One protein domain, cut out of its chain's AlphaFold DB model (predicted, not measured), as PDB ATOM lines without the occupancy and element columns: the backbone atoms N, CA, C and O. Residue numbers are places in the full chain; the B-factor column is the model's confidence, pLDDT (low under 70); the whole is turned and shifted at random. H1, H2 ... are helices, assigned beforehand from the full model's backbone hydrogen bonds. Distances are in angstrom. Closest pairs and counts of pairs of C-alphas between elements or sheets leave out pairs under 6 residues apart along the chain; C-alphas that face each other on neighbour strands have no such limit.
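AT A GLANCE: This is residues 315 to 445 of the 460 residues of the protein "Peptidase M60 domain-containing protein" of Volvox carteri f. nagariensis (UniProt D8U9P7). Two groups of helices make one compact, rounded body: in one, H1 with its residues 322 to 328 and H2 pack on H4 at large angles, and in the other, H6 and H8 lie side by side, with short H7 near both and steeply tilted to them. H5 runs from the last part of H4 over to H6 and so bridges the two groups, while residues 395 to 407 loop round the outside. The printed part has 131 residues with eight named helices, H1 to H8 in chain order, and no named strand; the class is all helix. The radius of gyration of the C-alphas is 14.7 A, and the C-alphas span 38 by 34 by 32 A.

HOW THE PARTS SIT: H1, residues 322 to 338, touches H4, residues 366 to 380, with residues 322 to 328 alone; the closest C-alphas, of Ser 324 and Val 366, are 4.3 A apart. They run the same way at a steep tilt of 53 degrees. H4 is the hub, touching three helices. H2, residues 346 to 355, touches residues 367 to 371 of H4, closest at the C-alphas of Asn 349 and Val 368, 6.1 A; at 70.2 degrees they are only just about perpendicular. H3, residues 360 to 363, is close to H2 but not clearly touching, with the C-alphas of Tyr 353 and Asp 363 6.9 A apart. H5, residues 383 to 394, and H4 touch only at the corner, and only just, with 3 pairs of C-alphas within 8 A; the closest are those of Lys 377 and Leu 384, 7.0 A. H5 and H6, residues 408 to 418, only just touch, with 3 such pairs, closest at Leu 388 and Thr 417, 6.9 A. H8, residues 439 to 445, touches H6 the same way at a shallow tilt of 25 degrees; the C-alphas of Glu 415 and Thr 441 are closest, 5.5 A. H7, residues 427 to 432, only just touches H8 with 3 pairs, closest at Val 427 and Ala 442, 6.3 A. H4 and H6 are apart. Every O i to N i+4 pair is within hydrogen-bond range in H2, H4, H5, H6 and H7, against 10 of 13 in H1 and 2 of 3 in H8; H3 is too short for one.

IN THESE COORDINATES: H1 begins at C-alpha 322, (190.940, 169.131, 215.585), and measures 24.4 A. H4 measures 21.1 A and ends at C-alpha 380, (209.096, 168.741, 228.484). H5 measures 16.6 A, H6 15.1 A, H2 14.3 A, H8 10.1 A, H7 8.6 A and H3 5.5 A. H8 ends at C-alpha 445, (200.438, 176.399, 239.959).

THE WHOLE: The two C-alphas farthest apart, of Leu 338 and Asn 439, are 42.0 A apart. The printed part has no cut. The link from H5 to H6 is long, 13 residues. Mean pLDDT of the printed part is 82.2; residues 396 to 410, 419 and 421 are under 70.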
ATOM      1  N   GLU A 315     187.763 164.329 224.056       78.25
ATOM      2  CA  GLU A 315     187.743 165.256 225.189       78.25
ATOM      3  C   GLU A 315     188.956 166.183 225.249       78.25
ATOM      4  O   GLU A 315     188.936 167.161 226.004       78.25
ATOM      5  N   MET A 316     190.001 165.868 224.484       80.12
ATOM      6  CA  MET A 316     191.167 166.729 224.314       80.12
ATOM      7  C   MET A 316     190.919 167.809 223.259       80.12
ATOM      8  O   MET A 316     191.653 168.790 223.226       80.12
ATOM      9  N   GLN A 317     189.879 167.660 222.436       77.00
ATOM     10  CA  GLN A 317     189.580 168.575 221.344       77.00
ATOM     11  C   GLN A 317     188.619 169.685 221.770       77.00
ATOM     12  O   GLN A 317     187.661 169.490 222.517       77.00
ATOM     13  N   PHE A 318     188.893 170.875 221.256       77.69
ATOM     14  CA  PHE A 318     188.059 172.069 221.330       77.69
ATOM     15  C   PHE A 318     188.253 172.919 220.064       77.69
ATOM     16  O   PHE A 318     189.061 172.571 219.198       77.69
ATOM     17  N   SER A 319     187.495 174.011 219.929       75.19
ATOM     18  CA  SER A 319     187.525 174.873 218.736       75.19
ATOM     19  C   SER A 319     188.954 175.197 218.287       75.19
ATOM     20  O   SER A 319     189.789 175.553 219.116       75.19
ATOM     21  N   GLY A 320     189.230 175.043 216.990       75.44
ATOM     22  CA  GLY A 320     190.543 175.315 216.390       75.44
ATOM     23  C   GLY A 320     191.605 174.222 216.577       75.44
ATOM     24  O   GLY A 320     192.715 174.376 216.071       75.44
ATOM     25  N   THR A 321     191.299 173.113 217.268       81.81
ATOM     26  CA  THR A 321     192.318 172.104 217.627       81.81
ATOM     27  C   THR A 321     192.196 170.743 216.959       81.81
ATOM     28  O   THR A 321     193.154 169.979 217.040       81.81
ATOM     29  N   THR A 322     191.088 170.423 216.284       86.94
ATOM     30  CA  THR A 322     190.940 169.131 215.585       86.94
ATOM     31  C   THR A 322     192.086 168.908 214.599       86.94
ATOM     32  O   THR A 322     192.785 167.906 214.715       86.94
ATOM     33  N   GLU A 323     192.379 169.904 213.765       91.81
ATOM     34  CA  GLU A 323     193.471 169.892 212.778       91.81
ATOM     35  C   GLU A 323     194.868 170.141 213.373       91.81
ATOM     36  O   GLU A 323     195.882 170.000 212.699       91.81
ATOM     37  N   SER A 324     194.952 170.492 214.655       90.06
ATOM     38  CA  SER A 324     196.209 170.832 215.338       90.06
ATOM     39  C   SER A 324     196.705 169.673 216.199       90.06
ATOM     40  O   SER A 324     197.879 169.313 216.163       90.06
ATOM     41  N   PHE A 325     195.805 169.054 216.970       87.81
ATOM     42  CA  PHE A 325     196.116 167.892 217.802       87.81
ATOM     43  C   PHE A 325     196.455 166.671 216.960       87.81
ATOM     44  O   PHE A 325     197.362 165.926 217.322       87.81
ATOM     45  N   VAL A 326     195.755 166.464 215.842       93.62
ATOM     46  CA  VAL A 326     196.084 165.385 214.903       93.62
ATOM     47  C   VAL A 326     197.536 165.484 214.435       93.62
ATOM     48  O   VAL A 326     198.258 164.489 214.434       93.62
ATOM     49  N   ASN A 327     198.016 166.705 214.182       94.50
ATOM     50  CA  ASN A 327     199.381 166.942 213.737       94.50
ATOM     51  C   ASN A 327     200.437 166.569 214.786       94.50
ATOM     52  O   ASN A 327     201.576 166.313 214.409       94.50
ATOM     53  N   LEU A 328     200.101 166.454 216.078       93.75
ATOM     54  CA  LEU A 328     201.037 165.887 217.057       93.75
ATOM     55  C   LEU A 328     201.299 164.401 216.811       93.75
ATOM     56  O   LEU A 328     202.444 163.971 216.932       93.75
ATOM     57  N   PHE A 329     200.278 163.625 216.432       95.75
ATOM     58  CA  PHE A 329     200.467 162.230 216.028       95.75
ATOM     59  C   PHE A 329     201.287 162.137 214.744       95.75
ATOM     60  O   PHE A 329     202.226 161.343 214.687       95.75
ATOM     61  N   THR A 330     200.985 162.985 213.757       94.81
ATOM     62  CA  THR A 330     201.729 163.072 212.492       94.81
ATOM     63  C   THR A 330     203.204 163.362 212.736       94.81
ATOM     64  O   THR A 330     204.072 162.606 212.301       94.81
ATOM     65  N   VAL A 331     203.499 164.419 213.499       94.12
ATOM     66  CA  VAL A 331     204.866 164.806 213.854       94.12
ATOM     67  C   VAL A 331     205.554 163.707 214.655       94.12
ATOM     68  O   VAL A 331     206.706 163.392 214.373       94.12
ATOM     69  N   TYR A 332     204.880 163.099 215.634       94.88
ATOM     70  CA  TYR A 332     205.474 162.025 216.429       94.88
ATOM     71  C   TYR A 332     205.868 160.829 215.561       94.88
ATOM     72  O   TYR A 332     206.994 160.345 215.673       94.88
ATOM     73  N   ALA A 333     204.977 160.379 214.674       93.12
ATOM     74  CA  ALA A 333     205.252 159.277 213.759       93.12
ATOM     75  C   ALA A 333     206.405 159.608 212.796       93.12
ATOM     76  O   ALA A 333     207.324 158.801 212.657       93.12
ATOM     77  N   LEU A 334     206.410 160.809 212.203       89.88
ATOM     78  CA  LEU A 334     207.481 161.257 211.307       89.88
ATOM     79  C   LEU A 334     208.824 161.371 212.028       89.88
ATOM     80  O   LEU A 334     209.813 160.850 211.534       89.88
ATOM     81  N   VAL A 335     208.879 161.984 213.213       90.19
ATOM     82  CA  VAL A 335     210.131 162.133 213.977       90.19
ATOM     83  C   VAL A 335     210.669 160.782 214.434       90.19
ATOM     84  O   VAL A 335     211.876 160.564 214.404       90.19
ATOM     85  N   ARG A 336     209.800 159.856 214.858       88.75
ATOM     86  CA  ARG A 336     210.226 158.496 215.226       88.75
ATOM     87  C   ARG A 336     210.797 157.721 214.051       88.75
ATOM     88  O   ARG A 336     211.598 156.821 214.276       88.75
ATOM     89  N   TRP A 337     210.385 158.068 212.841       83.38
ATOM     90  CA  TRP A 337     210.817 157.391 211.636       83.38
ATOM     91  C   TRP A 337     212.028 158.055 210.963       83.38
ATOM     92  O   TRP A 337     213.033 157.391 210.739       83.38
ATOM     93  N   LEU A 338     211.955 159.359 210.687       82.88
ATOM     94  CA  LEU A 338     212.972 160.148 209.977       82.88
ATOM     95  C   LEU A 338     214.020 160.777 210.910       82.88
ATOM     96  O   LEU A 338     215.015 161.326 210.449       82.88
ATOM     97  N   GLY A 339     213.793 160.765 212.227       80.56
ATOM     98  CA  GLY A 339     214.703 161.327 213.231       80.56
ATOM     99  C   GLY A 339     214.663 162.853 213.376       80.56
ATOM    100  O   GLY A 339     215.146 163.374 214.381       80.56
ATOM    101  N   VAL A 340     214.063 163.581 212.428       73.62
ATOM    102  CA  VAL A 340     214.011 165.052 212.424       73.62
ATOM    103  C   VAL A 340     212.605 165.584 212.155       73.62
ATOM    104  O   VAL A 340     211.790 164.945 211.495       73.62
ATOM    105  N   LEU A 341     212.326 166.775 212.685       72.88
ATOM    106  CA  LEU A 341     211.128 167.559 212.393       72.88
ATOM    107  C   LEU A 341     211.545 168.768 211.556       72.88
ATOM    108  O   LEU A 341     212.421 169.513 211.993       72.88
ATOM    109  N   SER A 342     210.915 168.992 210.398       70.62
ATOM    110  CA  SER A 342     211.096 170.265 209.690       70.62
ATOM    111  C   SER A 342     210.586 171.421 210.563       70.62
ATOM    112  O   SER A 342     209.513 171.343 211.166       70.62
ATOM    113  N   ALA A 343     211.379 172.489 210.649       70.94
ATOM    114  CA  ALA A 343     211.021 173.713 211.362       70.94
ATOM    115  C   ALA A 343     210.353 174.761 210.450       70.94
ATOM    116  O   ALA A 343     210.078 175.876 210.906       70.94
ATOM    117  N   ASP A 344     210.100 174.419 209.184       78.00
ATOM    118  CA  ASP A 344     209.691 175.374 208.158       78.00
ATOM    119  C   ASP A 344     208.370 176.065 208.518       78.00
ATOM    120  O   ASP A 344     207.416 175.460 209.004       78.00
ATOM    121  N   GLY A 345     208.331 177.385 208.332       84.19
ATOM    122  CA  GLY A 345     207.140 178.211 208.554       84.19
ATOM    123  C   GLY A 345     206.764 178.483 210.018       84.19
ATOM    124  O   GLY A 345     206.060 179.458 210.274       84.19
ATOM    125  N   ARG A 346     207.261 177.717 211.004       90.69
ATOM    126  CA  ARG A 346     206.871 177.867 212.426       90.69
ATOM    127  C   ARG A 346     207.148 179.268 212.978       90.69
ATOM    128  O   ARG A 346     206.269 179.889 213.570       90.69
ATOM    129  N   ALA A 347     208.360 179.785 212.762       90.19
ATOM    130  CA  ALA A 347     208.753 181.107 213.252       90.19
ATOM    131  C   ALA A 347     207.941 182.239 212.599       90.19
ATOM    132  O   ALA A 347     207.519 183.163 213.293       90.19
ATOM    133  N   ALA A 348     207.679 182.139 211.292       92.06
ATOM    134  CA  ALA A 348     206.883 183.119 210.557       92.06
ATOM    135  C   ALA A 348     205.418 183.123 211.024       92.06
ATOM    136  O   ALA A 348     204.870 184.184 211.317       92.06
ATOM    137  N   ASN A 349     204.818 181.937 211.187       92.00
ATOM    138  CA  ASN A 349     203.452 181.781 211.694       92.00
ATOM    139  C   ASN A 349     203.304 182.360 213.108       92.00
ATOM    140  O   ASN A 349     202.338 183.071 213.382       92.00
ATOM    141  N   ARG A 350     204.283 182.116 213.995       92.75
ATOM    142  CA  ARG A 350     204.313 182.760 215.316       92.75
ATOM    143  C   ARG A 350     204.380 184.271 215.217       92.75
ATOM    144  O   ARG A 350     203.587 184.946 215.862       92.75
ATOM    145  N   ALA A 351     205.329 184.799 214.446       92.56
ATOM    146  CA  ALA A 351     205.525 186.239 214.335       92.56
ATOM    147  C   ALA A 351     204.240 186.938 213.864       92.56
ATOM    148  O   ALA A 351     203.837 187.930 214.463       92.56
ATOM    149  N   ALA A 352     203.556 186.371 212.864       94.19
ATOM    150  CA  ALA A 352     202.272 186.875 212.388       94.19
ATOM    151  C   ALA A 352     201.177 186.834 213.473       94.19
ATOM    152  O   ALA A 352     200.474 187.823 213.672       94.19
ATOM    153  N   TYR A 353     201.066 185.729 214.218       94.94
ATOM    154  CA  TYR A 353     200.089 185.588 215.302       94.94
ATOM    155  C   TYR A 353     200.288 186.625 216.422       94.94
ATOM    156  O   TYR A 353     199.330 187.262 216.866       94.94
ATOM    157  N   PHE A 354     201.533 186.835 216.862       94.19
ATOM    158  CA  PHE A 354     201.837 187.816 217.911       94.19
ATOM    159  C   PHE A 354     201.724 189.259 217.419       94.19
ATOM    160  O   PHE A 354     201.260 190.110 218.173       94.19
ATOM    161  N   ALA A 355     202.045 189.532 216.150       93.50
ATOM    162  CA  ALA A 355     201.812 190.842 215.545       93.50
ATOM    163  C   ALA A 355     200.321 191.234 215.537       93.50
ATOM    164  O   ALA A 355     200.011 192.422 215.590       93.50
ATOM    165  N   ASN A 356     199.404 190.256 215.537       91.69
ATOM    166  CA  ASN A 356     197.962 190.497 215.659       91.69
ATOM    167  C   ASN A 356     197.443 190.521 217.115       91.69
ATOM    168  O   ASN A 356     196.234 190.524 217.355       91.69
ATOM    169  N   GLY A 357     198.340 190.524 218.109       92.62
ATOM    170  CA  GLY A 357     197.981 190.617 219.526       92.62
ATOM    171  C   GLY A 357     197.557 189.294 220.174       92.62
ATOM    172  O   GLY A 357     196.844 189.319 221.174       92.62
ATOM    173  N   ALA A 358     197.974 188.148 219.617       93.12
ATOM    174  CA  ALA A 358     197.715 186.815 220.173       93.12
ATOM    175  C   ALA A 358     196.219 186.507 220.401       93.12
ATOM    176  O   ALA A 358     195.802 186.036 221.465       93.12
ATOM    177  N   GLN A 359     195.386 186.771 219.391       90.81
ATOM    178  CA  GLN A 359     193.937 186.569 219.462       90.81
ATOM    179  C   GLN A 359     193.564 185.087 219.352       90.81
ATOM    180  O   GLN A 359     193.113 184.610 218.311       90.81
ATOM    181  N   TRP A 360     193.715 184.344 220.449       87.25
ATOM    182  CA  TRP A 360     193.545 182.887 220.443       87.25
ATOM    183  C   TRP A 360     192.179 182.417 219.920       87.25
ATOM    184  O   TRP A 360     192.078 181.387 219.264       87.25
ATOM    185  N   ALA A 361     191.110 183.164 220.197       86.25
ATOM    186  CA  ALA A 361     189.765 182.766 219.798       86.25
ATOM    187  C   ALA A 361     189.532 182.868 218.279       86.25
ATOM    188  O   ALA A 361     188.632 182.201 217.772       86.25
ATOM    189  N   ALA A 362     190.315 183.696 217.580       87.44
ATOM    190  CA  ALA A 362     190.174 183.964 216.151       87.44
ATOM    191  C   ALA A 362     191.279 183.290 215.324       87.44
ATOM    192  O   ALA A 362     190.985 182.621 214.335       87.44
ATOM    193  N   ASP A 363     192.535 183.411 215.764       89.62
ATOM    194  CA  ASP A 363     193.702 183.137 214.915       89.62
ATOM    195  C   ASP A 363     194.513 181.913 215.359       89.62
ATOM    196  O   ASP A 363     195.390 181.437 214.633       89.62
ATOM    197  N   TRP A 364     194.242 181.369 216.549       91.94
ATOM    198  CA  TRP A 364     194.959 180.201 217.059       91.94
ATOM    199  C   TRP A 364     194.310 178.915 216.541       91.94
ATOM    200  O   TRP A 364     193.364 178.372 217.109       91.94
ATOM    201  N   SER A 365     194.816 178.434 215.407       90.12
ATOM    202  CA  SER A 365     194.347 177.211 214.751       90.12
ATOM    203  C   SER A 365     195.477 176.495 214.006       90.12
ATOM    204  O   SER A 365     196.561 177.054 213.821       90.12
ATOM    205  N   VAL A 366     195.233 175.238 213.620       91.00
ATOM    206  CA  VAL A 366     196.087 174.355 212.797       91.00
ATOM    207  C   VAL A 366     197.587 174.461 213.117       91.00
ATOM    208  O   VAL A 366     198.081 173.805 214.033       91.00
ATOM    209  N   TRP A 367     198.322 175.296 212.375       91.75
ATOM    210  CA  TRP A 367     199.776 175.448 212.452       91.75
ATOM    211  C   TRP A 367     200.240 176.298 213.632       91.75
ATOM    212  O   TRP A 367     201.244 175.973 214.260       91.75
ATOM    213  N   VAL A 368     199.504 177.364 213.956       93.12
ATOM    214  CA  VAL A 368     199.797 178.224 215.112       93.12
ATOM    215  C   VAL A 368     199.571 177.431 216.398       93.12
ATOM    216  O   VAL A 368     200.423 177.407 217.284       93.12
ATOM    217  N   ALA A 369     198.454 176.702 216.456       91.75
ATOM    218  CA  ALA A 369     198.135 175.829 217.578       91.75
ATOM    219  C   ALA A 369     199.116 174.657 217.718       91.75
ATOM    220  O   ALA A 369     199.573 174.366 218.827       91.75
ATOM    221  N   LEU A 370     199.490 174.017 216.602       92.62
ATOM    222  CA  LEU A 370     200.532 172.992 216.594       92.62
ATOM    223  C   LEU A 370     201.845 173.532 217.160       92.62
ATOM    224  O   LEU A 370     202.481 172.848 217.954       92.62
ATOM    225  N   ASP A 371     202.248 174.748 216.799       93.12
ATOM    226  CA  ASP A 371     203.506 175.302 217.283       93.12
ATOM    227  C   ASP A 371     203.515 175.526 218.804       93.12
ATOM    228  O   ASP A 371     204.500 175.182 219.459       93.12
ATOM    229  N   THR A 372     202.400 175.976 219.393       91.56
ATOM    230  CA  THR A 372     202.241 176.014 220.858       91.56
ATOM    231  C   THR A 372     202.479 174.635 221.479       91.56
ATOM    232  O   THR A 372     203.169 174.511 222.493       91.56
ATOM    233  N   TYR A 373     201.938 173.577 220.872       91.44
ATOM    234  CA  TYR A 373     202.155 172.215 221.348       91.44
ATOM    235  C   TYR A 373     203.599 171.733 221.149       91.44
ATOM    236  O   TYR A 373     204.177 171.084 222.021       91.44
ATOM    237  N   LEU A 374     204.230 172.080 220.033       93.12
ATOM    238  CA  LEU A 374     205.618 171.705 219.779       93.12
ATOM    239  C   LEU A 374     206.585 172.389 220.749       93.12
ATOM    240  O   LEU A 374     207.513 171.730 221.205       93.12
ATOM    241  N   GLN A 375     206.331 173.635 221.154       93.19
ATOM    242  CA  GLN A 375     207.110 174.302 222.207       93.19
ATOM    243  C   GLN A 375     207.007 173.576 223.556       93.19
ATOM    244  O   GLN A 375     208.004 173.403 224.256       93.19
ATOM    245  N   LEU A 376     205.815 173.088 223.911       92.19
ATOM    246  CA  LEU A 376     205.636 172.256 225.103       92.19
ATOM    247  C   LEU A 376     206.381 170.918 224.969       92.19
ATOM    248  O   LEU A 376     207.049 170.483 225.908       92.19
ATOM    249  N   LYS A 377     206.335 170.282 223.792       92.00
ATOM    250  CA  LYS A 377     207.141 169.088 223.492       92.00
ATOM    251  C   LYS A 377     208.644 169.373 223.585       92.00
ATOM    252  O   LYS A 377     209.401 168.494 223.985       92.00
ATOM    253  N   GLU A 378     209.104 170.545 223.164       92.00
ATOM    254  CA  GLU A 378     210.517 170.939 223.194       92.00
ATOM    255  C   GLU A 378     211.001 171.167 224.629       92.00
ATOM    256  O   GLU A 378     212.100 170.734 224.960       92.00
ATOM    257  N   GLY A 379     210.160 171.748 225.493       91.50
ATOM    258  CA  GLY A 379     210.479 171.971 226.905       91.50
ATOM    259  C   GLY A 379     210.399 170.728 227.796       91.50
ATOM    260  O   GLY A 379     211.208 170.575 228.706       91.50
ATOM    261  N   PHE A 380     209.432 169.837 227.554       91.62
ATOM    262  CA  PHE A 380     209.096 168.741 228.484       91.62
ATOM    263  C   PHE A 380     209.191 167.339 227.869       91.62
ATOM    264  O   PHE A 380     208.955 166.338 228.548       91.62
ATOM    265  N   GLY A 381     209.514 167.243 226.580       92.19
ATOM    266  CA  GLY A 381     209.544 165.984 225.849       92.19
ATOM    267  C   GLY A 381     208.156 165.409 225.548       92.19
ATOM    268  O   GLY A 381     207.106 165.964 225.876       92.19
ATOM    269  N   TRP A 382     208.149 164.244 224.901       93.44
ATOM    270  CA  TRP A 382     206.915 163.549 224.515       93.44
ATOM    271  C   TRP A 382     206.135 162.972 225.701       93.44
ATOM    272  O   TRP A 382     204.929 162.744 225.585       93.44
ATOM    273  N   ASP A 383     206.792 162.756 226.842       92.31
ATOM    274  CA  ASP A 383     206.151 162.202 228.035       92.31
ATOM    275  C   ASP A 383     205.111 163.153 228.634       92.31
ATOM    276  O   ASP A 383     204.142 162.683 229.233       92.31
ATOM    277  N   LEU A 384     205.229 164.464 228.385       91.00
ATOM    278  CA  LEU A 384     204.169 165.426 228.684       91.00
ATOM    279  C   LEU A 384     202.840 164.988 228.053       91.00
ATOM    280  O   LEU A 384     201.833 164.878 228.750       91.00
ATOM    281  N   TYR A 385     202.846 164.699 226.751       91.44
ATOM    282  CA  TYR A 385     201.646 164.310 226.015       91.44
ATOM    283  C   TYR A 385     201.159 162.927 226.411       91.44
ATOM    284  O   TYR A 385     199.969 162.755 226.646       91.44
ATOM    285  N   LYS A 386     202.061 161.957 226.580       93.00
ATOM    286  CA  LYS A 386     201.672 160.619 227.048       93.00
ATOM    287  C   LYS A 386     200.960 160.682 228.401       93.00
ATOM    288  O   LYS A 386     199.898 160.091 228.578       93.00
ATOM    289  N   ASN A 387     201.501 161.444 229.349       88.75
ATOM    290  CA  ASN A 387     200.870 161.619 230.655       88.75
ATOM    291  C   ASN A 387     199.562 162.414 230.556       88.75
ATOM    292  O   ASN A 387     198.596 162.064 231.231       88.75
ATOM    293  N   LEU A 388     199.492 163.410 229.666       86.88
ATOM    294  CA  LEU A 388     198.252 164.118 229.359       86.88
ATOM    295  C   LEU A 388     197.160 163.144 228.885       86.88
ATOM    296  O   LEU A 388     196.066 163.144 229.444       86.88
ATOM    297  N   TYR A 389     197.465 162.258 227.934       88.62
ATOM    298  CA  TYR A 389     196.531 161.232 227.461       88.62
ATOM    299  C   TYR A 389     196.055 160.309 228.584       88.62
ATOM    300  O   TYR A 389     194.850 160.105 228.718       88.62
ATOM    301  N   LYS A 390     196.959 159.801 229.433       88.75
ATOM    302  CA  LYS A 390     196.582 158.959 230.588       88.75
ATOM    303  C   LYS A 390     195.603 159.667 231.514       88.75
ATOM    304  O   LYS A 390     194.665 159.052 232.014       88.75
ATOM    305  N   VAL A 391     195.812 160.960 231.743       84.50
ATOM    306  CA  VAL A 391     194.899 161.762 232.549       84.50
ATOM    307  C   VAL A 391     193.529 161.847 231.862       84.50
ATOM    308  O   VAL A 391     192.536 161.455 232.470       84.50
ATOM    309  N   TYR A 392     193.459 162.246 230.585       81.75
ATOM    310  CA  TYR A 392     192.199 162.335 229.820       81.75
ATOM    311  C   TYR A 392     191.455 161.004 229.658       81.75
ATOM    312  O   TYR A 392     190.225 160.994 229.610       81.75
ATOM    313  N   GLN A 393     192.164 159.880 229.604       84.81
ATOM    314  CA  GLN A 393     191.552 158.553 229.534       84.81
ATOM    315  C   GLN A 393     190.896 158.131 230.853       84.81
ATOM    316  O   GLN A 393     189.913 157.393 230.832       84.81
ATOM    317  N   ASN A 394     191.392 158.648 231.980       82.69
ATOM    318  CA  ASN A 394     190.844 158.405 233.315       82.69
ATOM    319  C   ASN A 394     189.821 159.471 233.757       82.69
ATOM    320  O   ASN A 394     189.231 159.352 234.831       82.69
ATOM    321  N   PHE A 395     189.593 160.514 232.952       72.69
ATOM    322  CA  PHE A 395     188.625 161.565 233.260       72.69
ATOM    323  C   PHE A 395     187.185 161.018 233.228       72.69
ATOM    324  O   PHE A 395     186.702 160.526 232.209       72.69
ATOM    325  N   THR A 396     186.465 161.171 234.341       56.38
ATOM    326  CA  THR A 396     185.044 160.800 234.505       56.38
ATOM    327  C   THR A 396     184.083 161.991 234.446       56.38
ATOM    328  O   THR A 396     182.886 161.821 234.673       56.38
ATOM    329  N   TYR A 397     184.561 163.202 234.124       51.03
ATOM    330  CA  TYR A 397     183.669 164.358 233.970       51.03
ATOM    331  C   TYR A 397     182.679 164.140 232.814       51.03
ATOM    332  O   TYR A 397     183.083 163.638 231.761       51.03
ATOM    333  N   PRO A 398     181.405 164.555 232.964       48.22
ATOM    334  CA  PRO A 398     180.457 164.538 231.861       48.22
ATOM    335  C   PRO A 398     181.015 165.331 230.676       48.22
ATOM    336  O   PRO A 398     181.627 166.394 230.843       48.22
ATOM    337  N   LEU A 399     180.811 164.770 229.483       46.34
ATOM    338  CA  LEU A 399     181.163 165.382 228.208       46.34
ATOM    339  C   LEU A 399     180.694 166.845 228.183       46.34
ATOM    340  O   LEU A 399     179.580 167.129 228.635       46.34
ATOM    341  N   PRO A 400     181.482 167.784 227.627       43.69
ATOM    342  CA  PRO A 400     180.890 169.007 227.115       43.69
ATOM    343  C   PRO A 400     179.842 168.581 226.083       43.69
ATOM    344  O   PRO A 400     180.173 167.974 225.067       43.69
ATOM    345  N   GLN A 401     178.570 168.836 226.375       38.84
ATOM    346  CA  GLN A 401     177.506 168.691 225.391       38.84
ATOM    347  C   GLN A 401     177.803 169.585 224.168       38.84
ATOM    348  O   GLN A 401     178.468 170.623 224.308       38.84
ATOM    349  N   PRO A 402     177.305 169.232 222.973       35.34
ATOM    350  CA  PRO A 402     177.265 170.169 221.853       35.34
ATOM    351  C   PRO A 402     176.646 171.498 222.324       35.34
ATOM    352  O   PRO A 402     175.557 171.499 222.892       35.34
ATOM    353  N   GLY A 403     177.365 172.614 222.163       39.16
ATOM    354  CA  GLY A 403     176.945 173.936 222.661       39.16
ATOM    355  C   GLY A 403     177.630 174.428 223.946       39.16
ATOM    356  O   GLY A 403     177.277 175.494 224.447       39.16
ATOM    357  N   HIS A 404     178.622 173.713 224.490       45.00
ATOM    358  CA  HIS A 404     179.444 174.256 225.582       45.00
ATOM    359  C   HIS A 404     180.383 175.391 225.113       45.00
ATOM    360  O   HIS A 404     180.890 175.339 223.993       45.00
ATOM    361  N   PRO A 405     180.676 176.397 225.966       48.16
ATOM    362  CA  PRO A 405     181.442 177.580 225.566       48.16
ATOM    363  C   PRO A 405     182.862 177.252 225.086       48.16
ATOM    364  O   PRO A 405     183.591 176.508 225.750       48.16
ATOM    365  N   VAL A 406     183.278 177.914 223.999       51.59
ATOM    366  CA  VAL A 406     184.618 177.851 223.372       51.59
ATOM    367  C   VAL A 406     185.761 178.045 224.388       51.59
ATOM    368  O   VAL A 406     186.839 177.475 224.248       51.59
ATOM    369  N   THR A 407     185.509 178.786 225.470       54.09
ATOM    370  CA  THR A 407     186.483 179.153 226.510       54.09
ATOM    371  C   THR A 407     186.894 178.018 227.455       54.09
ATOM    372  O   THR A 407     187.942 178.119 228.092       54.09
ATOM    373  N   ARG A 408     186.136 176.913 227.557       64.50
ATOM    374  CA  ARG A 408     186.472 175.820 228.499       64.50
ATOM    375  C   ARG A 408     187.631 174.930 228.041       64.50
ATOM    376  O   ARG A 408     188.275 174.317 228.889       64.50
ATOM    377  N   GLY A 409     187.890 174.846 226.737       69.25
ATOM    378  CA  GLY A 409     188.940 173.996 226.164       69.25
ATOM    379  C   GLY A 409     190.355 174.407 226.590       69.25
ATOM    380  O   GLY A 409     191.019 173.629 227.281       69.25
ATOM    381  N   PRO A 410     190.791 175.645 226.284       69.38
ATOM    382  CA  PRO A 410     192.098 176.151 226.698       69.38
ATOM    383  C   PRO A 410     192.286 176.114 228.216       69.38
ATOM    384  O   PRO A 410     193.316 175.655 228.701       69.38
ATOM    385  N   MET A 411     191.261 176.513 228.982       70.31
ATOM    386  CA  MET A 411     191.292 176.437 230.446       70.31
ATOM    387  C   MET A 411     191.553 175.015 230.941       70.31
ATOM    388  O   MET A 411     192.388 174.822 231.821       70.31
ATOM    389  N   ARG A 412     190.877 174.015 230.362       73.94
ATOM    390  CA  ARG A 412     191.079 172.608 230.718       73.94
ATOM    391  C   ARG A 412     192.501 172.158 230.401       73.94
ATOM    392  O   ARG A 412     193.102 171.496 231.235       73.94
ATOM    393  N   VAL A 413     193.065 172.537 229.252       76.19
ATOM    394  CA  VAL A 413     194.472 172.225 228.939       76.19
ATOM    395  C   VAL A 413     195.404 172.836 229.984       76.19
ATOM    396  O   VAL A 413     196.279 172.140 230.500       76.19
ATOM    397  N   CYS A 414     195.196 174.094 230.373       73.38
ATOM    398  CA  CYS A 414     196.004 174.729 231.412       73.38
ATOM    399  C   CYS A 414     195.858 174.023 232.774       73.38
ATOM    400  O   CYS A 414     196.859 173.726 233.419       73.38
ATOM    401  N   GLU A 415     194.629 173.711 233.197       73.94
ATOM    402  CA  GLU A 415     194.335 173.036 234.471       73.94
ATOM    403  C   GLU A 415     194.874 171.603 234.526       73.94
ATOM    404  O   GLU A 415     195.396 171.184 235.556       73.94
ATOM    405  N   VAL A 416     194.741 170.839 233.441       77.19
ATOM    406  CA  VAL A 416     195.199 169.447 233.391       77.19
ATOM    407  C   VAL A 416     196.714 169.395 233.319       77.19
ATOM    408  O   VAL A 416     197.340 168.630 234.046       77.19
ATOM    409  N   THR A 417     197.328 170.232 232.484       77.31
ATOM    410  CA  THR A 417     198.787 170.259 232.406       77.31
ATOM    411  C   THR A 417     199.392 170.742 233.733       77.31
ATOM    412  O   THR A 417     200.430 170.219 234.129       77.31
ATOM    413  N   ALA A 418     198.738 171.662 234.462       72.25
ATOM    414  CA  ALA A 418     199.117 172.086 235.821       72.25
ATOM    415  C   ALA A 418     199.197 170.961 236.851       72.25
ATOM    416  O   ALA A 418     199.937 171.086 237.821       72.25
ATOM    417  N   GLN A 419     198.482 169.864 236.628       69.19
ATOM    418  CA  GLN A 419     198.495 168.702 237.513       69.19
ATOM    419  C   GLN A 419     199.579 167.680 237.136       69.19
ATOM    420  O   GLN A 419     199.776 166.707 237.860       69.19
ATOM    421  N   LEU A 420     200.282 167.866 236.012       76.88
ATOM    422  CA  LEU A 420     201.350 166.960 235.595       76.88
ATOM    423  C   LEU A 420     202.649 167.254 236.368       76.88
ATOM    424  O   LEU A 420     202.968 168.422 236.602       76.88
ATOM    425  N   PRO A 421     203.444 166.223 236.722       69.88
ATOM    426  CA  PRO A 421     204.706 166.375 237.446       69.88
ATOM    427  C   PRO A 421     205.807 166.930 236.526       69.88
ATOM    428  O   PRO A 421     206.714 166.220 236.107       69.88
ATOM    429  N   ARG A 422     205.693 168.212 236.175       75.00
ATOM    430  CA  ARG A 422     206.619 168.950 235.294       75.00
ATOM    431  C   ARG A 422     207.552 169.900 236.044       75.00
ATOM    432  O   ARG A 422     208.523 170.376 235.477       75.00
ATOM    433  N   GLY A 423     207.226 170.201 237.302       77.56
ATOM    434  CA  GLY A 423     208.058 171.008 238.195       77.56
ATOM    435  C   GLY A 423     208.051 172.521 237.950       77.56
ATOM    436  O   GLY A 423     208.794 173.205 238.638       77.56
ATOM    437  N   VAL A 424     207.236 173.049 237.025       86.38
ATOM    438  CA  VAL A 424     207.183 174.491 236.698       86.38
ATOM    439  C   VAL A 424     205.765 175.012 236.431       86.38
ATOM    440  O   VAL A 424     204.867 174.264 236.015       86.38
ATOM    441  N   ASP A 425     205.585 176.317 236.631       87.75
ATOM    442  CA  ASP A 425     204.392 177.075 236.264       87.75
ATOM    443  C   ASP A 425     204.380 177.420 234.756       87.75
ATOM    444  O   ASP A 425     205.323 178.007 234.224       87.75
ATOM    445  N   LEU A 426     203.284 177.061 234.069       89.00
ATOM    446  CA  LEU A 426     203.038 177.365 232.650       89.00
ATOM    447  C   LEU A 426     202.029 178.497 232.432       89.00
ATOM    448  O   LEU A 426     201.719 178.828 231.288       89.00
ATOM    449  N   VAL A 427     201.490 179.102 233.489       88.81
ATOM    450  CA  VAL A 427     200.549 180.220 233.374       88.81
ATOM    451  C   VAL A 427     201.132 181.377 232.558       88.81
ATOM    452  O   VAL A 427     200.423 181.838 231.659       88.81
ATOM    453  N   PRO A 428     202.393 181.817 232.763       91.12
ATOM    454  CA  PRO A 428     202.993 182.849 231.917       91.12
ATOM    455  C   PRO A 428     203.047 182.443 230.439       91.12
ATOM    456  O   PRO A 428     202.691 183.238 229.573       91.12
ATOM    457  N   PHE A 429     203.401 181.186 230.150       92.31
ATOM    458  CA  PHE A 429     203.436 180.651 228.785       92.31
ATOM    459  C   PHE A 429     202.058 180.704 228.116       92.31
ATOM    460  O   PHE A 429     201.923 181.231 227.015       92.31
ATOM    461  N   TYR A 430     201.013 180.211 228.786       91.38
ATOM    462  CA  TYR A 430     199.660 180.220 228.225       91.38
ATOM    463  C   TYR A 430     199.095 181.635 228.064       91.38
ATOM    464  O   TYR A 430     198.408 181.903 227.080       91.38
ATOM    465  N   ARG A 431     199.403 182.553 228.992       91.25
ATOM    466  CA  ARG A 431     199.018 183.967 228.874       91.25
ATOM    467  C   ARG A 431     199.694 184.652 227.693       91.25
ATOM    468  O   ARG A 431     199.014 185.392 226.995       91.25
ATOM    469  N   ALA A 432     200.975 184.373 227.439       93.38
ATOM    470  CA  ALA A 432     201.670 184.901 226.264       93.38
ATOM    471  C   ALA A 432     200.964 184.471 224.970       93.38
ATOM    472  O   ALA A 432     200.730 185.291 224.095       93.38
ATOM    473  N   TRP A 433     200.509 183.217 224.889       92.94
ATOM    474  CA  TRP A 433     199.694 182.708 223.777       92.94
ATOM    475  C   TRP A 433     198.245 183.236 223.738       92.94
ATOM    476  O   TRP A 433     197.477 182.833 222.865       92.94
ATOM    477  N   GLY A 434     197.858 184.133 224.649       91.38
ATOM    478  CA  GLY A 434     196.543 184.773 224.695       91.38
ATOM    479  C   GLY A 434     195.454 183.962 225.402       91.38
ATOM    480  O   GLY A 434     194.304 184.394 225.439       91.38
ATOM    481  N   PHE A 435     195.763 182.795 225.978       89.94
ATOM    482  CA  PHE A 435     194.735 181.916 226.547       89.94
ATOM    483  C   PHE A 435     194.025 182.545 227.760       89.94
ATOM    484  O   PHE A 435     194.664 183.206 228.584       89.94
ATOM    485  N   PRO A 436     192.718 182.265 227.953       86.44
ATOM    486  CA  PRO A 436     191.915 182.823 229.040       86.44
ATOM    487  C   PRO A 436     192.191 182.098 230.371       86.44
ATOM    488  O   PRO A 436     191.339 181.392 230.914       86.44
ATOM    489  N   VAL A 437     193.412 182.228 230.897       84.44
ATOM    490  CA  VAL A 437     193.824 181.601 232.161       84.44
ATOM    491  C   VAL A 437     193.104 182.260 233.339       84.44
ATOM    492  O   VAL A 437     193.257 183.454 233.587       84.44
ATOM    493  N   THR A 438     192.348 181.471 234.105       81.69
ATOM    494  CA  THR A 438     191.589 181.964 235.267       81.69
ATOM    495  C   THR A 438     192.427 181.998 236.548       81.69
ATOM    496  O   THR A 438     193.432 181.295 236.664       81.69
ATOM    497  N   ASN A 439     191.961 182.734 237.564       83.50
ATOM    498  CA  ASN A 439     192.572 182.725 238.902       83.50
ATOM    499  C   ASN A 439     192.611 181.322 239.520       83.50
ATOM    500  O   ASN A 439     193.574 180.979 240.196       83.50
ATOM    501  N   ARG A 440     191.603 180.479 239.252       79.38
ATOM    502  CA  ARG A 440     191.607 179.079 239.699       79.38
ATOM    503  C   ARG A 440     192.817 178.332 239.141       79.38
ATOM    504  O   ARG A 440     193.525 177.674 239.891       79.38
ATOM    505  N   THR A 441     193.057 178.453 237.838       76.50
ATOM    506  CA  THR A 441     194.187 177.818 237.152       76.50
ATOM    507  C   THR A 441     195.530 178.364 237.641       76.50
ATOM    508  O   THR A 441     196.450 177.585 237.878       76.50
ATOM    509  N   ALA A 442     195.627 179.680 237.853       82.19
ATOM    510  CA  ALA A 442     196.817 180.300 238.436       82.19
ATOM    511  C   ALA A 442     197.109 179.762 239.847       82.19
ATOM    512  O   ALA A 442     198.231 179.363 240.145       82.19
ATOM    513  N   ASN A 443     196.084 179.624 240.687       84.19
ATOM    514  CA  ASN A 443     196.244 179.104 242.043       84.19
ATOM    515  C   ASN A 443     196.696 177.633 242.083       84.19
ATOM    516  O   ASN A 443     197.393 177.253 243.018       84.19
ATOM    517  N   LEU A 444     196.361 176.815 241.075       79.81
ATOM    518  CA  LEU A 444     196.840 175.424 240.987       79.81
ATOM    519  C   LEU A 444     198.361 175.318 240.792       79.81
ATOM    520  O   LEU A 444     198.931 174.263 241.050       79.81
ATOM    521  N   THR A 445     199.010 176.383 240.321       79.94
ATOM    522  CA  THR A 445     200.438 176.399 239.959       79.94
ATOM    523  C   THR A 445     201.262 177.389 240.777       79.94
ATOM    524  O   THR A 445     202.480 177.391 240.654       79.94
TER     525      THR A 445